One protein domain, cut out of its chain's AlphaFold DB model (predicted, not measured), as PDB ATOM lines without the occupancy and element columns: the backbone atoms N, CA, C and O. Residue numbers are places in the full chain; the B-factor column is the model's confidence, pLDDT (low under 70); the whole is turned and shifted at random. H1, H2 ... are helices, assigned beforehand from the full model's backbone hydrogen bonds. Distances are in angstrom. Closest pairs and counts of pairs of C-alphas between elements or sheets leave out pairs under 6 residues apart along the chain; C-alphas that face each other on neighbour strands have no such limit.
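Overview. This is residues 185 to 233 and 241 to 294 of the 294 residues of the protein "Hypothetical protein" of Alexandrium catenella (UniProt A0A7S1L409). This is an open, loosely joined frame of three helices with few contacts between them: H1 in the middle, H3 near its first residues and H2 near its last residues, each at nearly a right angle to H1. The long stretch of residues 241 to 269, with no named element, gathers by the first end of H3, while residues 276 to 294 and residues 223 to 233 stick out as free arms. The printed part has 103 residues with three named helices, in the order H1, H2, H3, and no named strand; the class is all helix, with 52 residues in the helices. The whole is only just loose, close to extended, with a radius of gyration of the C-alphas of 18.8 A, and its C-alphas span 53 by 47 by 22 A, a flat outline.

Arrangement. H3, residues 270 to 291, touches no helix, but is near H1, residues 189 to 201. H1 and H3 are close but not clearly touching: their closest C-alphas, those of Val 191 and Leu 271, are 7.3 A apart. Their lines are about perpendicular, at 80 degrees. H1 and H2, residues 214 to 230, only just touch, with 3 pairs of C-alphas within 8 A. The closest C-alphas of these two are those of Leu 200 and Ala 218, 6.3 A apart, and their lines are about perpendicular, at 77 degrees. H1 touches H2 with residue 200 alone, and H2 touches H1 with residues 218 to 222 alone. H2 and H3 are apart. Before H3, residues 257 to 258 form a short antiparallel pairing with residues 268 to 269. In H1 and H2 every O i to N i+4 pair is within hydrogen-bond range; in H3 it is 14 of 18.

Along the chain. H3 is the longest helix, with 22 residues and 32.7 A from its first to its last C-alpha; it begins at C-alpha 270 (96.703, 46.945, 71.427) and ends at C-alpha 291 (126.277, 60.658, 73.716). H2 has 17 residues and measures 24.5 A. H1 has 13 residues, measures 18.3 A and begins at C-alpha 189 (98.273, 44.878, 87.259).

Size, cuts and confidence. The two C-alphas farthest apart, those of Arg 233 and Leu 294, are 65.3 A apart. Residues 234 to 240 are not printed, and C-alphas 233 and 241 are 20.0 A apart across this cut, which falls in the link from H2 to H3. The link from H1 to H2, 12 residues, is long. Without the stretches that stand free, the body has 73 residues and spans 53 by 24 by 21 A. The mean pLDDT of the printed part is 87.8, and it is under 70 at residues 260 to 266 and 292 to 294.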
ATOM      1  N   ARG A 185      94.332  33.501  81.985       88.50
ATOM      2  CA  ARG A 185      95.465  34.225  82.555       88.50
ATOM      3  C   ARG A 185      94.926  35.430  83.323       88.50
ATOM      4  O   ARG A 185      94.076  36.147  82.806       88.50
ATOM      5  N   MET A 186      95.399  35.678  84.541       93.75
ATOM      6  CA  MET A 186      95.002  36.899  85.247       93.75
ATOM      7  C   MET A 186      95.512  38.126  84.493       93.75
ATOM      8  O   MET A 186      96.640  38.127  83.996       93.75
ATOM      9  N   THR A 187      94.688  39.172  84.416       94.69
ATOM     10  CA  THR A 187      95.117  40.438  83.823       94.69
ATOM     11  C   THR A 187      96.272  41.027  84.630       94.69
ATOM     12  O   THR A 187      96.162  41.138  85.854       94.69
ATOM     13  N   ASP A 188      97.355  41.424  83.965       93.75
ATOM     14  CA  ASP A 188      98.498  42.071  84.619       93.75
ATOM     15  C   ASP A 188      98.072  43.379  85.314       93.75
ATOM     16  O   ASP A 188      97.278  44.156  84.781       93.75
ATOM     17  N   ASP A 189      98.638  43.678  86.486       93.25
ATOM     18  CA  ASP A 189      98.273  44.878  87.259       93.25
ATOM     19  C   ASP A 189      98.589  46.186  86.529       93.25
ATOM     20  O   ASP A 189      97.851  47.164  86.648       93.25
ATOM     21  N   SER A 190      99.666  46.215  85.740       90.19
ATOM     22  CA  SER A 190      99.978  47.357  84.875       90.19
ATOM     23  C   SER A 190      98.875  47.590  83.845       90.19
ATOM     24  O   SER A 190      98.492  48.732  83.603       90.19
ATOM     25  N   VAL A 191      98.310  46.513  83.299       92.19
ATOM     26  CA  VAL A 191      97.195  46.573  82.358       92.19
ATOM     27  C   VAL A 191      95.916  47.015  83.055       92.19
ATOM     28  O   VAL A 191      95.270  47.917  82.537       92.19
ATOM     29  N   LYS A 192      95.608  46.510  84.258       93.69
ATOM     30  CA  LYS A 192      94.469  47.002  85.062       93.69
ATOM     31  C   LYS A 192      94.556  48.510  85.316       93.69
ATOM     32  O   LYS A 192      93.568  49.221  85.167       93.69
ATOM     33  N   LYS A 193      95.743  49.011  85.682       93.00
ATOM     34  CA  LYS A 193      95.975  50.447  85.913       93.00
ATOM     35  C   LYS A 193      95.759  51.264  84.644       93.00
ATOM     36  O   LYS A 193      95.103  52.297  84.710       93.00
ATOM     37  N   ILE A 194      96.278  50.798  83.506       89.56
ATOM     38  CA  ILE A 194      96.088  51.465  82.213       89.56
ATOM     39  C   ILE A 194      94.611  51.479  81.834       89.56
ATOM     40  O   ILE A 194      94.105  52.534  81.481       89.56
ATOM     41  N   THR A 195      93.899  50.356  81.945       93.19
ATOM     42  CA  THR A 195      92.476  50.316  81.587       93.19
ATOM     43  C   THR A 195      91.635  51.200  82.490       93.19
ATOM     44  O   THR A 195      90.797  51.929  81.979       93.19
ATOM     45  N   ILE A 196      91.897  51.210  83.804       95.69
ATOM     46  CA  ILE A 196      91.236  52.145  84.724       95.69
ATOM     47  C   ILE A 196      91.540  53.583  84.304       95.69
ATOM     48  O   ILE A 196      90.615  54.370  84.165       95.69
ATOM     49  N   ALA A 197      92.805  53.926  84.042       93.12
ATOM     50  CA  ALA A 197      93.171  55.270  83.610       93.12
ATOM     51  C   ALA A 197      92.437  55.683  82.325       93.12
ATOM     52  O   ALA A 197      91.859  56.763  82.277       93.12
ATOM     53  N   THR A 198      92.403  54.809  81.316       88.12
ATOM     54  CA  THR A 198      91.674  55.033  80.062       88.12
ATOM     55  C   THR A 198      90.181  55.236  80.307       88.12
ATOM     56  O   THR A 198      89.595  56.146  79.730       88.12
ATOM     57  N   THR A 199      89.564  54.437  81.181       93.44
ATOM     58  CA  THR A 199      88.157  54.607  81.557       93.44
ATOM     59  C   THR A 199      87.919  55.940  82.266       93.44
ATOM     60  O   THR A 199      86.972  56.635  81.932       93.44
ATOM     61  N   LEU A 200      88.782  56.345  83.199       94.00
ATOM     62  CA  LEU A 200      88.626  57.619  83.913       94.00
ATOM     63  C   LEU A 200      88.769  58.834  82.995       94.00
ATOM     64  O   LEU A 200      88.143  59.859  83.242       94.00
ATOM     65  N   LEU A 201      89.566  58.732  81.927       88.44
ATOM     66  CA  LEU A 201      89.711  59.808  80.945       88.44
ATOM     67  C   LEU A 201      88.423  60.082  80.155       88.44
ATOM     68  O   LEU A 201      88.285  61.178  79.620       88.44
ATOM     69  N   SER A 202      87.481  59.134  80.093       89.50
ATOM     70  CA  SER A 202      86.171  59.359  79.469       89.50
ATOM     71  C   SER A 202      85.113  59.884  80.445       89.50
ATOM     72  O   SER A 202      83.969  60.103  80.048       89.50
ATOM     73  N   TRP A 203      85.460  60.090  81.721       94.31
ATOM     74  CA  TRP A 203      84.524  60.548  82.744       94.31
ATOM     75  C   TRP A 203      84.623  62.056  82.943       94.31
ATOM     76  O   TRP A 203      85.706  62.626  83.100       94.31
ATOM     77  N   ARG A 204      83.467  62.718  83.019       92.00
ATOM     78  CA  ARG A 204      83.395  64.123  83.417       92.00
ATOM     79  C   ARG A 204      83.277  64.213  84.931       92.00
ATOM     80  O   ARG A 204      82.191  64.051  85.476       92.00
ATOM     81  N   VAL A 205      84.387  64.510  85.597       95.44
ATOM     82  CA  VAL A 205      84.436  64.611  87.061       95.44
ATOM     83  C   VAL A 205      84.487  66.065  87.518       95.44
ATOM     84  O   VAL A 205      85.142  66.911  86.905       95.44
ATOM     85  N   HIS A 206      83.792  66.374  88.613       95.25
ATOM     86  CA  HIS A 206      83.962  67.651  89.298       95.25
ATOM     87  C   HIS A 206      85.286  67.631  90.070       95.25
ATOM     88  O   HIS A 206      85.552  66.690  90.816       95.25
ATOM     89  N   VAL A 207      86.117  68.663  89.906       96.69
ATOM     90  CA  VAL A 207      87.397  68.779  90.619       96.69
ATOM     91  C   VAL A 207      87.205  69.722  91.809       96.69
ATOM     92  O   VAL A 207      87.198  70.940  91.614       96.69
ATOM     93  N   PRO A 208      87.014  69.204  93.038       95.69
ATOM     94  CA  PRO A 208      86.829  70.056  94.202       95.69
ATOM     95  C   PRO A 208      88.140  70.767  94.556       95.69
ATOM     96  O   PRO A 208      89.227  70.248  94.310       95.69
ATOM     97  N   ALA A 209      88.047  71.918  95.226       96.31
ATOM     98  CA  ALA A 209      89.216  72.714  95.619       96.31
ATOM     99  C   ALA A 209      90.211  71.973  96.538       96.31
ATOM    100  O   ALA A 209      91.370  72.362  96.634       96.31
ATOM    101  N   VAL A 210      89.766  70.910  97.219       96.06
ATOM    102  CA  VAL A 210      90.607  70.074  98.095       96.06
ATOM    103  C   VAL A 210      91.385  68.992  97.341       96.06
ATOM    104  O   VAL A 210      92.287  68.381  97.910       96.06
ATOM    105  N   ALA A 211      91.041  68.721  96.079       96.50
ATOM    106  CA  ALA A 211      91.774  67.756  95.275       96.50
ATOM    107  C   ALA A 211      93.104  68.362  94.820       96.50
ATOM    108  O   ALA A 211      93.157  69.491  94.339       96.50
ATOM    109  N   CYS A 212      94.186  67.588  94.906       97.12
ATOM    110  CA  CYS A 212      95.486  68.054  94.424       97.12
ATOM    111  C   CYS A 212      95.565  68.141  92.889       97.12
ATOM    112  O   CYS A 212      96.361  68.918  92.370       97.12
ATOM    113  N   CYS A 213      94.771  67.346  92.156       96.56
ATOM    114  CA  CYS A 213      94.682  67.394  90.694       96.56
ATOM    115  C   CYS A 213      93.421  66.670  90.162       96.56
ATOM    116  O   CYS A 213      92.808  65.889  90.900       96.56
ATOM    117  N   PRO A 214      93.060  66.852  88.872       95.00
ATOM    118  CA  PRO A 214      91.917  66.171  88.252       95.00
ATOM    119  C   PRO A 214      91.999  64.639  88.292       95.00
ATOM    120  O   PRO A 214      90.986  63.976  88.487       95.00
ATOM    121  N   TRP A 215      93.203  64.069  88.176       95.50
ATOM    122  CA  TRP A 215      93.416  62.620  88.264       95.50
ATOM    123  C   TRP A 215      92.996  62.053  89.626       95.50
ATOM    124  O   TRP A 215      92.260  61.072  89.694       95.50
ATOM    125  N   HIS A 216      93.417  62.688  90.724       97.25
ATOM    126  CA  HIS A 216      93.038  62.240  92.063       97.25
ATOM    127  C   HIS A 216      91.564  62.527  92.383       97.25
ATOM    128  O   HIS A 216      90.952  61.751  93.118       97.25
ATOM    129  N   ALA A 217      90.971  63.575  91.800       97.19
ATOM    130  CA  ALA A 217      89.523  63.776  91.852       97.19
ATOM    131  C   ALA A 217      88.778  62.620  91.158       97.19
ATOM    132  O   ALA A 217      87.886  62.032  91.763       97.19
ATOM    133  N   ALA A 218      89.207  62.221  89.953       97.00
ATOM    134  CA  ALA A 218      88.612  61.105  89.216       97.00
ATOM    135  C   ALA A 218      88.759  59.759  89.939       97.00
ATOM    136  O   ALA A 218      87.812  58.982  89.993       97.00
ATOM    137  N   LEU A 219      89.923  59.493  90.542       97.50
ATOM    138  CA  LEU A 219      90.121  58.294  91.363       97.50
ATOM    139  C   LEU A 219      89.202  58.273  92.589       97.50
ATOM    140  O   LEU A 219      88.676  57.218  92.935       97.50
ATOM    141  N   THR A 220      89.007  59.422  93.239       97.44
ATOM    142  CA  THR A 220      88.110  59.534  94.398       97.44
ATOM    143  C   THR A 220      86.657  59.291  93.991       97.44
ATOM    144  O   THR A 220      85.952  58.534  94.654       97.44
ATOM    145  N   ASP A 221      86.226  59.879  92.875       96.88
ATOM    146  CA  ASP A 221      84.885  59.684  92.318       96.88
ATOM    147  C   ASP A 221      84.636  58.211  91.943       96.88
ATOM    148  O   ASP A 221      83.663  57.596  92.386       96.88
ATOM    149  N   ALA A 222      85.587  57.583  91.246       96.94
ATOM    150  CA  ALA A 222      85.525  56.165  90.907       96.94
ATOM    151  C   ALA A 222      85.501  55.248  92.133       96.94
ATOM    152  O   ALA A 222      84.787  54.244  92.131       96.94
ATOM    153  N   GLN A 223      86.223  55.597  93.199       97.50
ATOM    154  CA  GLN A 223      86.153  54.871  94.463       97.50
ATOM    155  C   GLN A 223      84.738  54.929  95.059       97.50
ATOM    156  O   GLN A 223      84.214  53.888  95.455       97.50
ATOM    157  N   CYS A 224      84.079  56.094  95.046       96.38
ATOM    158  CA  CYS A 224      82.685  56.207  95.488       96.38
ATOM    159  C   CYS A 224      81.728  55.353  94.643       96.38
ATOM    160  O   CYS A 224      80.854  54.688  95.203       96.38
ATOM    161  N   VAL A 225      81.904  55.312  93.317       96.69
ATOM    162  CA  VAL A 225      81.109  54.438  92.433       96.69
ATOM    163  C   VAL A 225      81.319  52.966  92.792       96.69
ATOM    164  O   VAL A 225      80.348  52.230  92.963       96.69
ATOM    165  N   VAL A 226      82.571  52.532  92.968       96.50
ATOM    166  CA  VAL A 226      82.903  51.153  93.358       96.50
ATOM    167  C   VAL A 226      82.289  50.794  94.712       96.50
ATOM    168  O   VAL A 226      81.735  49.705  94.862       96.50
ATOM    169  N   ASP A 227      82.348  51.689  95.696       95.88
ATOM    170  CA  ASP A 227      81.764  51.444  97.015       95.88
ATOM    171  C   ASP A 227      80.233  51.388  96.968       95.88
ATOM    172  O   ASP A 227      79.636  50.514  97.600       95.88
ATOM    173  N   SER A 228      79.596  52.217  96.137       96.31
ATOM    174  CA  SER A 228      78.164  52.099  95.855       96.31
ATOM    175  C   SER A 228      77.839  50.745  95.222       96.31
ATOM    176  O   SER A 228      76.939  50.056  95.698       96.31
ATOM    177  N   MET A 229      78.601  50.305  94.212       95.31
ATOM    178  CA  MET A 229      78.404  49.015  93.533       95.31
ATOM    179  C   MET A 229      78.469  47.824  94.498       95.31
ATOM    180  O   MET A 229      77.700  46.878  94.344       95.31
ATOM    181  N   LYS A 230      79.326  47.881  95.527       95.06
ATOM    182  CA  LYS A 230      79.429  46.829  96.556       95.06
ATOM    183  C   LYS A 230      78.160  46.658  97.393       95.06
ATOM    184  O   LYS A 230      77.948  45.575  97.926       95.06
ATOM    185  N   SER A 231      77.331  47.695  97.526       95.56
ATOM    186  CA  SER A 231      76.056  47.600  98.254       95.56
ATOM    187  C   SER A 231      74.910  46.992  97.436       95.56
ATOM    188  O   SER A 231      73.861  46.672  97.997       95.56
ATOM    189  N   HIS A 232      75.086  46.796  96.124       94.31
ATOM    190  CA  HIS A 232      74.081  46.121  95.307       94.31
ATOM    191  C   HIS A 232      74.080  44.608  95.559       94.31
ATOM    192  O   HIS A 232      75.067  44.014  95.993       94.31
ATOM    193  N   ARG A 233      72.949  43.959  95.254       96.31
ATOM    194  CA  ARG A 233      72.841  42.494  95.294       96.31
ATOM    195  C   ARG A 233      73.882  41.869  94.362       96.31
ATOM    196  O   ARG A 233      74.108  42.377  93.263       96.31
ATOM    197  N   LYS A 241      82.500  38.948  79.046       82.44
ATOM    198  CA  LYS A 241      81.790  38.587  77.821       82.44
ATOM    199  C   LYS A 241      82.800  38.595  76.679       82.44
ATOM    200  O   LYS A 241      83.421  39.619  76.433       82.44
ATOM    201  N   GLY A 242      82.975  37.459  76.019       82.50
ATOM    202  CA  GLY A 242      83.877  37.345  74.876       82.50
ATOM    203  C   GLY A 242      84.679  36.043  74.893       82.50
ATOM    204  O   GLY A 242      85.051  35.556  75.971       82.50
ATOM    205  N   PRO A 243      84.930  35.448  73.715       86.56
ATOM    206  CA  PRO A 243      85.753  34.253  73.596       86.56
ATOM    207  C   PRO A 243      87.254  34.572  73.636       86.56
ATOM    208  O   PRO A 243      88.061  33.667  73.846       86.56
ATOM    209  N   TRP A 244      87.654  35.829  73.423       89.69
ATOM    210  CA  TRP A 244      89.056  36.202  73.299       89.69
ATOM    211  C   TRP A 244      89.649  36.699  74.618       89.69
ATOM    212  O   TRP A 244      89.078  37.513  75.338       89.69
ATOM    213  N   GLN A 245      90.859  36.227  74.901       91.94
ATOM    214  CA  GLN A 245      91.710  36.743  75.958       91.94
ATOM    215  C   GLN A 245      93.120  36.920  75.407       91.94
ATOM    216  O   GLN A 245      93.680  36.012  74.778       91.94
ATOM    217  N   CYS A 246      93.737  38.067  75.691       91.88
ATOM    218  CA  CYS A 246      95.132  38.271  75.344       91.88
ATOM    219  C   CYS A 246      96.027  37.271  76.092       91.88
ATOM    220  O   CYS A 246      96.146  37.315  77.316       91.88
ATOM    221  N   GLN A 247      96.756  36.441  75.346       91.94
ATOM    222  CA  GLN A 247      97.680  35.449  75.912       91.94
ATOM    223  C   GLN A 247      98.874  36.074  76.655       91.94
ATOM    224  O   GLN A 247      99.522  35.422  77.478       91.94
ATOM    225  N   ARG A 248      99.176  37.352  76.388       92.38
ATOM    226  CA  ARG A 248     100.316  38.059  76.981       92.38
ATOM    227  C   ARG A 248      99.969  38.814  78.257       92.38
ATOM    228  O   ARG A 248     100.751  38.722  79.189       92.38
ATOM    229  N   CYS A 249      98.859  39.549  78.294       93.88
ATOM    230  CA  CYS A 249      98.512  40.360  79.463       93.88
ATOM    231  C   CYS A 249      97.219  39.966  80.169       93.88
ATOM    232  O   CYS A 249      96.858  40.624  81.137       93.88
ATOM    233  N   GLY A 250      96.504  38.948  79.684       93.69
ATOM    234  CA  GLY A 250      95.295  38.423  80.318       93.69
ATOM    235  C   GLY A 250      94.032  39.271  80.148       93.69
ATOM    236  O   GLY A 250      92.983  38.851  80.625       93.69
ATOM    237  N   ILE A 251      94.076  40.421  79.462       93.62
ATOM    238  CA  ILE A 251      92.865  41.225  79.252       93.62
ATOM    239  C   ILE A 251      91.821  40.468  78.417       93.62
ATOM    240  O   ILE A 251      92.173  39.807  77.438       93.62
ATOM    241  N   VAL A 252      90.554  40.565  78.831       93.06
ATOM    242  CA  VAL A 252      89.397  39.889  78.222       93.06
ATOM    243  C   VAL A 252      88.429  40.947  77.703       93.06
ATOM    244  O   VAL A 252      87.441  41.266  78.360       93.06
ATOM    245  N   ASP A 253      88.784  41.557  76.578       90.44
ATOM    246  CA  ASP A 253      87.964  42.564  75.907       90.44
ATOM    247  C   ASP A 253      88.400  42.664  74.438       90.44
ATOM    248  O   ASP A 253      89.533  43.058  74.137       90.44
ATOM    249  N   ASP A 254      87.499  42.269  73.539       89.56
ATOM    250  CA  ASP A 254      87.722  42.192  72.095       89.56
ATOM    251  C   ASP A 254      88.110  43.549  71.489       89.56
ATOM    252  O   ASP A 254      88.830  43.575  70.491       89.56
ATOM    253  N   ALA A 255      87.750  44.673  72.122       88.75
ATOM    254  CA  ALA A 255      88.161  46.007  71.681       88.75
ATOM    255  C   ALA A 255      89.690  46.201  71.709       88.75
ATOM    256  O   ALA A 255      90.232  47.050  71.003       88.75
ATOM    257  N   TYR A 256      90.417  45.399  72.497       91.06
ATOM    258  CA  TYR A 256      91.881  45.435  72.547       91.06
ATOM    259  C   TYR A 256      92.559  44.425  71.623       91.06
ATOM    260  O   TYR A 256      93.794  44.351  71.627       91.06
ATOM    261  N   ARG A 257      91.809  43.649  70.839       92.25
ATOM    262  CA  ARG A 257      92.358  42.669  69.901       92.25
ATOM    263  C   ARG A 257      92.908  43.369  68.652       92.25
ATOM    264  O   ARG A 257      92.184  44.050  67.942       92.25
ATOM    265  N   LEU A 258      94.196  43.172  68.361       89.69
ATOM    266  CA  LEU A 258      94.820  43.667  67.127       89.69
ATOM    267  C   LEU A 258      94.436  42.764  65.952       89.69
ATOM    268  O   LEU A 258      95.002  41.676  65.817       89.69
ATOM    269  N   GLY A 259      93.543  43.271  65.101       77.19
ATOM    270  CA  GLY A 259      93.229  42.738  63.777       77.19
ATOM    271  C   GLY A 259      92.442  41.423  63.775       77.19
ATOM    272  O   GLY A 259      92.761  40.466  64.480       77.19
ATOM    273  N   ASP A 260      91.448  41.350  62.890       62.94
ATOM    274  CA  ASP A 260      90.758  40.103  62.527       62.94
ATOM    275  C   ASP A 260      91.369  39.462  61.265       62.94
ATOM    276  O   ASP A 260      90.780  38.602  60.614       62.94
ATOM    277  N   SER A 261      92.579  39.899  60.892       53.03
ATOM    278  CA  SER A 261      93.231  39.494  59.651       53.03
ATOM    279  C   SER A 261      93.523  37.995  59.680       53.03
ATOM    280  O   SER A 261      94.479  37.535  60.311       53.03
ATOM    281  N   THR A 262      92.704  37.263  58.938       51.34
ATOM    282  CA  THR A 262      92.626  35.812  58.718       51.34
ATOM    283  C   THR A 262      93.934  35.098  58.337       51.34
ATOM    284  O   THR A 262      93.924  33.899  58.070       51.34
ATOM    285  N   ARG A 263      95.082  35.786  58.318       56.47
ATOM    286  CA  ARG A 263      96.384  35.229  57.921       56.47
ATOM    287  C   ARG A 263      97.496  35.300  58.963       56.47
ATOM    288  O   ARG A 263      98.493  34.609  58.777       56.47
ATOM    289  N   SER A 264      97.359  36.048  60.061       55.88
ATOM    290  CA  SER A 264      98.395  36.061  61.107       55.88
ATOM    291  C   SER A 264      97.949  35.259  62.327       55.88
ATOM    292  O   SER A 264      97.024  35.641  63.035       55.88
ATOM    293  N   LYS A 265      98.633  34.138  62.592       56.81
ATOM    294  CA  LYS A 265      98.354  33.195  63.695       56.81
ATOM    295  C   LYS A 265      98.542  33.770  65.111       56.81
ATOM    296  O   LYS A 265      98.389  33.035  66.081       56.81
ATOM    297  N   ALA A 266      98.847  35.056  65.261       65.88
ATOM    298  CA  ALA A 266      98.909  35.711  66.560       65.88
ATOM    299  C   ALA A 266      98.051  36.977  66.542       65.88
ATOM    300  O   ALA A 266      98.523  38.044  66.156       65.88
ATOM    301  N   ALA A 267      96.794  36.857  66.983       73.06
ATOM    302  CA  ALA A 267      95.990  38.020  67.340       73.06
ATOM    303  C   ALA A 267      96.749  38.806  68.422       73.06
ATOM    304  O   ALA A 267      96.955  38.316  69.537       73.06
ATOM    305  N   GLY A 268      97.241  39.992  68.069       87.94
ATOM    306  CA  GLY A 268      97.965  40.844  69.005       87.94
ATOM    307  C   GLY A 268      97.015  41.496  70.012       87.94
ATOM    308  O   GLY A 268      95.796  41.370  69.921       87.94
ATOM    309  N   CYS A 269      97.568  42.248  70.961       93.12
ATOM    310  CA  CYS A 269      96.787  43.118  71.838       93.12
ATOM    311  C   CYS A 269      97.296  44.560  71.756       93.12
ATOM    312  O   CYS A 269      98.494  44.793  71.946       93.12
ATOM    313  N   HIS A 270      96.392  45.516  71.520       90.88
ATOM    314  CA  HIS A 270      96.703  46.945  71.427       90.88
ATOM    315  C   HIS A 270      97.433  47.460  72.678       90.88
ATOM    316  O   HIS A 270      98.400  48.211  72.557       90.88
ATOM    317  N   LEU A 271      97.061  46.991  73.878       92.19
ATOM    318  CA  LEU A 271      97.741  47.370  75.126       92.19
ATOM    319  C   LEU A 271      99.161  46.814  75.204       92.19
ATOM    320  O   LEU A 271     100.096  47.534  75.546       92.19
ATOM    321  N   CYS A 272      99.342  45.540  74.856       92.75
ATOM    322  CA  CYS A 272     100.666  44.918  74.848       92.75
ATOM    323  C   CYS A 272     101.613  45.603  73.858       92.75
ATOM    324  O   CYS A 272     102.813  45.720  74.129       92.75
ATOM    325  N   GLU A 273     101.079  46.030  72.716       91.19
ATOM    326  CA  GLU A 273     101.832  46.751  71.701       91.19
ATOM    327  C   GLU A 273     102.161  48.176  72.156       91.19
ATOM    328  O   GLU A 273     103.322  48.578  72.100       91.19
ATOM    329  N   GLY A 274     101.192  48.897  72.726       86.62
ATOM    330  CA  GLY A 274     101.409  50.217  73.316       86.62
ATOM    331  C   GLY A 274     102.490  50.209  74.403       86.62
ATOM    332  O   GLY A 274     103.429  51.004  74.348       86.62
ATOM    333  N   VAL A 275     102.429  49.253  75.339       87.56
ATOM    334  CA  VAL A 275     103.456  49.074  76.383       87.56
ATOM    335  C   VAL A 275     104.823  48.772  75.762       87.56
ATOM    336  O   VAL A 275     105.829  49.353  76.169       87.56
ATOM    337  N   ARG A 276     104.885  47.904  74.744       89.69
ATOM    338  CA  ARG A 276     106.137  47.581  74.041       89.69
ATOM    339  C   ARG A 276     106.757  48.820  73.392       89.69
ATOM    340  O   ARG A 276     107.966  49.029  73.509       89.69
ATOM    341  N   LEU A 277     105.947  49.642  72.728       85.12
ATOM    342  CA  LEU A 277     106.395  50.885  72.099       85.12
ATOM    343  C   LEU A 277     106.853  51.913  73.142       85.12
ATOM    344  O   LEU A 277     107.892  52.546  72.948       85.12
ATOM    345  N   ALA A 278     106.142  52.041  74.263       78.44
ATOM    346  CA  ALA A 278     106.526  52.931  75.358       78.44
ATOM    347  C   ALA A 278     107.889  52.548  75.963       78.44
ATOM    348  O   ALA A 278     108.757  53.407  76.114       78.44
ATOM    349  N   VAL A 279     108.123  51.256  76.221       84.06
ATOM    350  CA  VAL A 279     109.414  50.752  76.724       84.06
ATOM    351  C   VAL A 279     110.546  51.040  75.734       84.06
ATOM    352  O   VAL A 279     111.612  51.502  76.137       84.06
ATOM    353  N   ARG A 280     110.317  50.836  74.429       87.31
ATOM    354  CA  ARG A 280     111.306  51.155  73.384       87.31
ATOM    355  C   ARG A 280     111.655  52.643  73.349       87.31
ATOM    356  O   ARG A 280     112.831  52.983  73.258       87.31
ATOM    357  N   ARG A 281     110.657  53.526  73.464       84.00
ATOM    358  CA  ARG A 281     110.873  54.982  73.524       84.00
ATOM    359  C   ARG A 281     111.682  55.385  74.756       84.00
ATOM    360  O   ARG A 281     112.625  56.158  74.628       84.00
ATOM    361  N   ALA A 282     111.361  54.822  75.921       81.81
ATOM    362  CA  ALA A 282     112.095  55.080  77.159       81.81
ATOM    363  C   ALA A 282     113.548  54.566  77.115       81.81
ATOM    364  O   ALA A 282     114.435  55.170  77.711       81.81
ATOM    365  N   ALA A 283     113.809  53.463  76.409       86.69
ATOM    366  CA  ALA A 283     115.170  52.971  76.198       86.69
ATOM    367  C   ALA A 283     115.967  53.882  75.246       86.69
ATOM    368  O   ALA A 283     117.121  54.204  75.524       86.69
ATOM    369  N   ALA A 284     115.342  54.346  74.159       86.31
ATOM    370  CA  ALA A 284     115.980  55.239  73.192       86.31
ATOM    371  C   ALA A 284     116.353  56.602  73.803       86.31
ATOM    372  O   ALA A 284     117.449  57.099  73.552       86.31
ATOM    373  N   SER A 285     115.497  57.181  74.655       84.44
ATOM    374  CA  SER A 285     115.790  58.470  75.302       84.44
ATOM    375  C   SER A 285     116.994  58.408  76.249       84.44
ATOM    376  O   SER A 285     117.752  59.372  76.338       84.44
ATOM    377  N   ARG A 286     117.232  57.262  76.900       87.31
ATOM    378  CA  ARG A 286     118.420  57.052  77.746       87.31
ATOM    379  C   ARG A 286     119.711  56.957  76.933       87.31
ATOM    380  O   ARG A 286     120.737  57.462  77.375       87.31
ATOM    381  N   GLY A 287     119.660  56.349  75.747       81.44
ATOM    382  CA  GLY A 287     120.824  56.212  74.866       81.44
ATOM    383  C   GLY A 287     121.311  57.542  74.279       81.44
ATOM    384  O   GLY A 287     122.516  57.744  74.142       81.44
ATOM    385  N   SER A 288     120.395  58.466  73.978       77.62
ATOM    386  CA  SER A 288     120.751  59.777  73.416       77.62
ATOM    387  C   SER A 288     121.407  60.706  74.437       77.62
ATOM    388  O   SER A 288     122.312  61.455  74.080       77.62
ATOM    389  N   SER A 289     121.014  60.630  75.714       76.88
ATOM    390  CA  SER A 289     121.595  61.486  76.756       76.88
ATOM    391  C   SER A 289     123.060  61.152  77.055       76.88
ATOM    392  O   SER A 289     123.811  62.035  77.447       76.88
ATOM    393  N   ALA A 290     123.482  59.900  76.848       74.38
ATOM    394  CA  ALA A 290     124.855  59.472  77.120       74.38
ATOM    395  C   ALA A 290     125.863  59.922  76.045       74.38
ATOM    396  O   ALA A 290     127.051  60.024  76.328       74.38
ATOM    397  N   LYS A 291     125.406  60.202  74.815       72.19
ATOM    398  CA  LYS A 291     126.277  60.658  73.716       72.19
ATOM    399  C   LYS A 291     126.490  62.172  73.677       72.19
ATOM    400  O   LYS A 291     127.390  62.614  72.985       72.19
ATOM    401  N   ALA A 292     125.685  62.951  74.398       68.88
ATOM    402  CA  ALA A 292     125.797  64.411  74.436       68.88
ATOM    403  C   ALA A 292     126.739  64.930  75.543       68.88
ATOM    404  O   ALA A 292     126.816  66.133  75.767       68.88
ATOM    405  N   SER A 293     127.407  64.038  76.279       67.25
ATOM    406  CA  SER A 293     128.324  64.379  77.384       67.25
ATOM    407  C   SER A 293     129.776  63.953  77.125       67.25
ATOM    408  O   SER A 293     130.569  63.905  78.062       67.25
ATOM    409  N   LEU A 294     130.111  63.636  75.871       52.72
ATOM    410  CA  LEU A 294     131.461  63.367  75.368       52.72
ATOM    411  C   LEU A 294     131.763  64.352  74.239       52.72
ATOM    412  O   LEU A 294     132.917  64.818  74.182       52.72
TER     413      LEU A 294